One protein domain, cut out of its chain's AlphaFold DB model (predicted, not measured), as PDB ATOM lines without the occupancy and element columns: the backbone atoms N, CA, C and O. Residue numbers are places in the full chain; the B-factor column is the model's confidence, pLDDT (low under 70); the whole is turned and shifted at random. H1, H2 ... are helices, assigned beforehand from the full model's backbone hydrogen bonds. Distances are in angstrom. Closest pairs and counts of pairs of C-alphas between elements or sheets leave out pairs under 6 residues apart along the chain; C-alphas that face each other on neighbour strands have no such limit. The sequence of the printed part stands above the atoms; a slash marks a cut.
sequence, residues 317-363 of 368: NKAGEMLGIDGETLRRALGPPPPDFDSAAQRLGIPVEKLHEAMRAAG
ATOM      1  N   ASN A 317     140.315 127.076 141.807       88.19
ATOM      2  CA  ASN A 317     141.196 127.246 142.963       88.19
ATOM      3  C   ASN A 317     140.679 126.410 144.131       88.19
ATOM      4  O   ASN A 317     141.430 125.631 144.711       88.19
ATOM      5  N   LYS A 318     139.369 126.467 144.386       88.56
ATOM      6  CA  LYS A 318     138.725 125.634 145.404       88.56
ATOM      7  C   LYS A 318     138.847 124.134 145.105       88.56
ATOM      8  O   LYS A 318     139.107 123.348 146.012       88.56
ATOM      9  N   ALA A 319     138.664 123.715 143.851       91.06
ATOM     10  CA  ALA A 319     138.849 122.313 143.464       91.06
ATOM     11  C   ALA A 319     140.319 121.871 143.567       91.06
ATOM     12  O   ALA A 319     140.588 120.749 143.993       91.06
ATOM     13  N   GLY A 320     141.260 122.752 143.216       91.31
ATOM     14  CA  GLY A 320     142.693 122.512 143.357       91.31
ATOM     15  C   GLY A 320     143.097 122.282 144.814       91.31
ATOM     16  O   GLY A 320     143.731 121.273 145.118       91.31
ATOM     17  N   GLU A 321     142.634 123.135 145.734       91.12
ATOM     18  CA  GLU A 321     142.878 122.985 147.176       91.12
ATOM     19  C   GLU A 321     142.423 121.617 147.706       91.12
ATOM     20  O   GLU A 321     143.160 120.964 148.445       91.12
ATOM     21  N   MET A 322     141.250 121.134 147.280       91.25
ATOM     22  CA  MET A 322     140.739 119.808 147.668       91.25
ATOM     23  C   MET A 322     141.597 118.648 147.145       91.25
ATOM     24  O   MET A 322     141.615 117.572 147.744       91.25
ATOM     25  N   LEU A 323     142.282 118.854 146.022       92.94
ATOM     26  CA  LEU A 323     143.133 117.866 145.362       92.94
ATOM     27  C   LEU A 323     144.618 118.018 145.728       92.94
ATOM     28  O   LEU A 323     145.428 117.197 145.304       92.94
ATOM     29  N   GLY A 324     144.978 119.038 146.514       92.19
ATOM     30  CA  GLY A 324     146.366 119.352 146.853       92.19
ATOM     31  C   GLY A 324     147.197 119.843 145.661       92.19
ATOM     32  O   GLY A 324     148.416 119.688 145.671       92.19
ATOM     33  N   ILE A 325     146.554 120.407 144.634       91.31
ATOM     34  CA  ILE A 325     147.191 120.947 143.423       91.31
ATOM     35  C   ILE A 325     146.751 122.393 143.203       91.31
ATOM     36  O   ILE A 325     145.690 122.808 143.657       91.31
ATOM     37  N   ASP A 326     147.540 123.191 142.492       92.12
ATOM     38  CA  ASP A 326     147.109 124.545 142.159       92.12
ATOM     39  C   ASP A 326     145.961 124.531 141.127       92.12
ATOM     40  O   ASP A 326     145.862 123.652 140.262       92.12
ATOM     41  N   GLY A 327     145.064 125.519 141.222       84.31
ATOM     42  CA  GLY A 327     143.876 125.599 140.368       84.31
ATOM     43  C   GLY A 327     144.194 125.778 138.882       84.31
ATOM     44  O   GLY A 327     143.415 125.361 138.022       84.31
ATOM     45  N   GLU A 328     145.357 126.342 138.547       83.62
ATOM     46  CA  GLU A 328     145.792 126.484 137.161       83.62
ATOM     47  C   GLU A 328     146.271 125.148 136.574       83.62
ATOM     48  O   GLU A 328     145.903 124.821 135.444       83.62
ATOM     49  N   THR A 329     147.017 124.349 137.333       88.31
ATOM     50  CA  THR A 329     147.416 122.980 136.981       88.31
ATOM     51  C   THR A 329     146.194 122.100 136.777       88.31
ATOM     52  O   THR A 329     146.108 121.403 135.764       88.31
ATOM     53  N   LEU A 330     145.199 122.201 137.663       91.88
ATOM     54  CA  LEU A 330     143.915 121.527 137.491       91.88
ATOM     55  C   LEU A 330     143.214 121.955 136.189       91.88
ATOM     56  O   LEU A 330     142.806 121.106 135.395       91.88
ATOM     57  N   ARG A 331     143.124 123.263 135.920       88.44
ATOM     58  CA  ARG A 331     142.519 123.805 134.690       88.44
ATOM     59  C   ARG A 331     143.252 123.341 133.425       88.44
ATOM     60  O   ARG A 331     142.610 122.988 132.441       88.44
ATOM     61  N   ARG A 332     144.587 123.332 133.437       87.00
ATOM     62  CA  ARG A 332     145.418 122.872 132.310       87.00
ATOM     63  C   ARG A 332     145.273 121.370 132.073       87.00
ATOM     64  O   ARG A 332     145.243 120.946 130.920       87.00
ATOM     65  N   ALA A 333     145.176 120.581 133.141       88.69
ATOM     66  CA  ALA A 333     144.980 119.142 133.046       88.69
ATOM     67  C   ALA A 333     143.609 118.786 132.461       88.69
ATOM     68  O   ALA A 333     143.545 117.923 131.591       88.69
ATOM     69  N   LEU A 334     142.552 119.489 132.889       86.88
ATOM     70  CA  LEU A 334     141.182 119.332 132.384       86.88
ATOM     71  C   LEU A 334     141.033 119.696 130.900       86.88
ATOM     72  O   LEU A 334     140.159 119.152 130.228       86.88
ATOM     73  N   GLY A 335     141.900 120.569 130.379       77.25
ATOM     74  CA  GLY A 335     141.874 120.974 128.977       77.25
ATOM     75  C   GLY A 335     140.700 121.903 128.635       77.25
ATOM     76  O   GLY A 335     139.984 122.375 129.524       77.25
ATOM     77  N   PRO A 336     140.524 122.245 127.346       73.75
ATOM     78  CA  PRO A 336     139.406 123.073 126.911       73.75
ATOM     79  C   PRO A 336     138.063 122.344 127.127       73.75
ATOM     80  O   PRO A 336     138.028 121.117 127.076       73.75
ATOM     81  N   PRO A 337     136.946 123.059 127.349       68.56
ATOM     82  CA  PRO A 337     135.630 122.433 127.447       68.56
ATOM     83  C   PRO A 337     135.199 121.712 126.145       68.56
ATOM     84  O   PRO A 337     135.423 122.261 125.067       68.56
ATOM     85  N   PRO A 338     134.512 120.551 126.227       62.12
ATOM     86  CA  PRO A 338     134.225 119.812 127.454       62.12
ATOM     87  C   PRO A 338     135.499 119.152 128.012       62.12
ATOM     88  O   PRO A 338     136.255 118.560 127.246       62.12
ATOM     89  N   PRO A 339     135.737 119.243 129.332       82.19
ATOM     90  CA  PRO A 339     136.960 118.724 129.921       82.19
ATOM     91  C   PRO A 339     137.033 117.202 129.812       82.19
ATOM     92  O   PRO A 339     136.042 116.500 130.033       82.19
ATOM     93  N   ASP A 340     138.232 116.704 129.531       84.62
ATOM     94  CA  ASP A 340     138.533 115.277 129.512       84.62
ATOM     95  C   ASP A 340     138.988 114.849 130.913       84.62
ATOM     96  O   ASP A 340     140.157 114.980 131.281       84.62
ATOM     97  N   PHE A 341     138.033 114.398 131.728       89.75
ATOM     98  CA  PHE A 341     138.282 114.015 133.119       89.75
ATOM     99  C   PHE A 341     139.201 112.796 133.246       89.75
ATOM    100  O   PHE A 341     140.009 112.763 134.174       89.75
ATOM    101  N   ASP A 342     139.124 111.841 132.318       88.31
ATOM    102  CA  ASP A 342     139.953 110.635 132.340       88.31
ATOM    103  C   ASP A 342     141.412 110.977 132.013       88.31
ATOM    104  O   ASP A 342     142.325 110.643 132.776       88.31
ATOM    105  N   SER A 343     141.641 111.747 130.943       85.88
ATOM    106  CA  SER A 343     142.983 112.233 130.603       85.88
ATOM    107  C   SER A 343     143.545 113.171 131.674       85.88
ATOM    108  O   SER A 343     144.741 113.129 131.971       85.88
ATOM    109  N   ALA A 344     142.710 114.024 132.275       91.56
ATOM    110  CA  ALA A 344     143.127 114.931 133.342       91.56
ATOM    111  C   ALA A 344     143.546 114.172 134.604       91.56
ATOM    112  O   ALA A 344     144.602 114.458 135.167       91.56
ATOM    113  N   ALA A 345     142.761 113.177 135.021       94.31
ATOM    114  CA  ALA A 345     143.067 112.317 136.157       94.31
ATOM    115  C   ALA A 345     144.392 111.567 135.951       94.31
ATOM    116  O   ALA A 345     145.248 111.562 136.838       94.31
ATOM    117  N   GLN A 346     144.611 111.033 134.742       90.56
ATOM    118  CA  GLN A 346     145.858 110.366 134.376       90.56
ATOM    119  C   GLN A 346     147.068 111.313 134.442       90.56
ATOM    120  O   GLN A 346     148.105 110.943 134.989       90.56
ATOM    121  N   ARG A 347     146.941 112.544 133.928       91.94
ATOM    122  CA  ARG A 347     148.014 113.558 133.962       91.94
ATOM    123  C   ARG A 347     148.337 114.037 135.374       91.94
ATOM    124  O   ARG A 347     149.494 114.315 135.669       91.94
ATOM    125  N   LEU A 348     147.318 114.154 136.222       92.56
ATOM    126  CA  LEU A 348     147.444 114.616 137.605       92.56
ATOM    127  C   LEU A 348     147.850 113.495 138.573       92.56
ATOM    128  O   LEU A 348     148.156 113.778 139.728       92.56
ATOM    129  N   GLY A 349     147.846 112.234 138.128       94.31
ATOM    130  CA  GLY A 349     148.150 111.083 138.978       94.31
ATOM    131  C   GLY A 349     147.124 110.871 140.098       94.31
ATOM    132  O   GLY A 349     147.475 110.362 141.161       94.31
ATOM    133  N   ILE A 350     145.867 111.272 139.879       93.25
ATOM    134  CA  ILE A 350     144.775 111.161 140.858       93.25
ATOM    135  C   ILE A 350     143.654 110.257 140.326       93.25
ATOM    136  O   ILE A 350     143.440 110.205 139.119       93.25
ATOM    137  N   PRO A 351     142.888 109.575 141.198       95.56
ATOM    138  CA  PRO A 351     141.672 108.877 140.783       95.56
ATOM    139  C   PRO A 351     140.648 109.840 140.166       95.56
ATOM    140  O   PRO A 351     140.393 110.916 140.722       95.56
ATOM    141  N   VAL A 352     140.025 109.444 139.054       92.56
ATOM    142  CA  VAL A 352     139.048 110.274 138.322       92.56
ATOM    143  C   VAL A 352     137.816 110.605 139.173       92.56
ATOM    144  O   VAL A 352     137.249 111.692 139.084       92.56
ATOM    145  N   GLU A 353     137.458 109.731 140.109       91.69
ATOM    146  CA  GLU A 353     136.372 109.914 141.067       91.69
ATOM    147  C   GLU A 353     136.661 111.061 142.042       91.69
ATOM    148  O   GLU A 353     135.770 111.868 142.313       91.69
ATOM    149  N   LYS A 354     137.914 111.184 142.513       92.50
ATOM    150  CA  LYS A 354     138.341 112.303 143.370       92.50
ATOM    151  C   LYS A 354     138.323 113.619 142.604       92.50
ATOM    152  O   LYS A 354     137.873 114.633 143.135       92.50
ATOM    153  N   LEU A 355     138.762 113.594 141.346       92.94
ATOM    154  CA  LEU A 355     138.702 114.750 140.458       92.94
ATOM    155  C   LEU A 355     137.249 115.203 140.232       92.94
ATOM    156  O   LEU A 355     136.937 116.387 140.364       92.94
ATOM    157  N   HIS A 356     136.330 114.270 139.976       88.19
ATOM    158  CA  HIS A 356     134.905 114.571 139.860       88.19
ATOM    159  C   HIS A 356     134.299 115.123 141.155       88.19
ATOM    160  O   HIS A 356     133.471 116.033 141.093       88.19
ATOM    161  N   GLU A 357     134.662 114.584 142.318       90.06
ATOM    162  CA  GLU A 357     134.160 115.046 143.614       90.06
ATOM    163  C   GLU A 357     134.609 116.481 143.921       90.06
ATOM    164  O   GLU A 357     133.766 117.330 144.234       90.06
ATOM    165  N   ALA A 358     135.899 116.777 143.739       89.50
ATOM    166  CA  ALA A 358     136.454 118.117 143.916       89.50
ATOM    167  C   ALA A 358     135.791 119.134 142.976       89.50
ATOM    168  O   ALA A 358     135.357 120.205 143.404       89.50
ATOM    169  N   MET A 359     135.611 118.760 141.707       87.88
ATOM    170  CA  MET A 359     134.959 119.620 140.723       87.88
ATOM    171  C   MET A 359     133.484 119.877 141.054       87.88
ATOM    172  O   MET A 359     133.028 121.011 140.924       87.88
ATOM    173  N   ARG A 360     132.738 118.889 141.573       82.50
ATOM    174  CA  ARG A 360     131.352 119.092 142.048       82.50
ATOM    175  C   ARG A 360     131.284 120.025 143.260       82.50
ATOM    176  O   ARG A 360     130.441 120.920 143.292       82.50
ATOM    177  N   ALA A 361     132.162 119.836 144.243       80.44
ATOM    178  CA  ALA A 361     132.218 120.653 145.459       80.44
ATOM    179  C   ALA A 361     132.635 122.115 145.186       80.44
ATOM    180  O   ALA A 361     132.256 123.036 145.923       80.44
ATOM    181  N   ALA A 362     133.358 122.340 144.088       82.88
ATOM    182  CA  ALA A 362     133.711 123.653 143.561       82.88
ATOM    183  C   ALA A 362     132.620 124.314 142.697       82.88
ATOM    184  O   ALA A 362     132.863 125.351 142.090       82.88
ATOM    185  N   GLY A 363     131.410 123.745 142.642       71.44
ATOM    186  CA  GLY A 363     130.293 124.273 141.848       71.44
ATOM    187  C   GLY A 363     130.199 123.697 140.430       71.44
ATOM    188  O   GLY A 363     129.250 123.996 139.709       71.44
TER     189      GLY A 363
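Overview. This is residues 317 to 363 of the 368 residues of the protein "YHYH protein" of Alphaproteobacteria bacterium HT1-32 (UniProt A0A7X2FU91). Four short helices form a compact closed ring in which each touches the next: H4, the longest, meets H1 and H3, and H2 completes the round between these two. Neighbours in the ring stand at steep or nearly right angles, from 39 degrees between H1 and H4 to 77 degrees between H3 and H4, and H1 and H2 come closest at their first residues, Asn 317 and Gly 327. The 47 printed residues hold four named helices, in the order H1, H2, H3, H4, and no named strand; the class is all helix. The whole is compact and rounded, with a radius of gyration of the C-alphas of 9.1 A and spans of 19 by 19 by 17 A.

Arrangement. H4, residues 352 to 361, touches H1, residues 317 to 323, with the C-alphas of Ala 358 and Ala 319 closest at 4.9 A. The two run opposite ways at a steep tilt of 39 degrees. H4 also touches H3, residues 341 to 348, where the closest C-alphas are those of Val 352 and Ala 345, 5.0 A apart. Their lines are about perpendicular, at 77 degrees. H3 touches H2, residues 327 to 334, at a steep tilt of 55 degrees, opposite ways; the closest C-alphas are those of Ala 344 and Ala 333, 4.6 A apart. H2 touches H1, with the C-alphas of Gly 327 and Asn 317 closest at 4.1 A, and their lines are only just about perpendicular, at 73 degrees. The helix packing is mostly crossed, with no touching pair at a shallow tilt. H1 and H3 are apart, as are H2 and H4. In H1, H2, H3 and H4 every O i to N i+4 pair is within hydrogen-bond range.

Along the chain. H4 measures 14.3 A from its first to its last C-alpha, which stands at (132.218, 120.653, 145.459). H1 begins at C-alpha 317, (141.196, 127.246, 142.963), and measures 9.9 A; H2 measures 10.5 A and H3 10.2 A.

Size, cuts and confidence. The C-alphas farthest apart are those of Gly 324 and Pro 338, at 22.9 A. The printed part has no cut. The links H1 to H2 and H3 to H4 are tight, H2 to H3 is short, and none is long. The mean pLDDT of the printed part is 87.4; residues 337 to 338 are under 70.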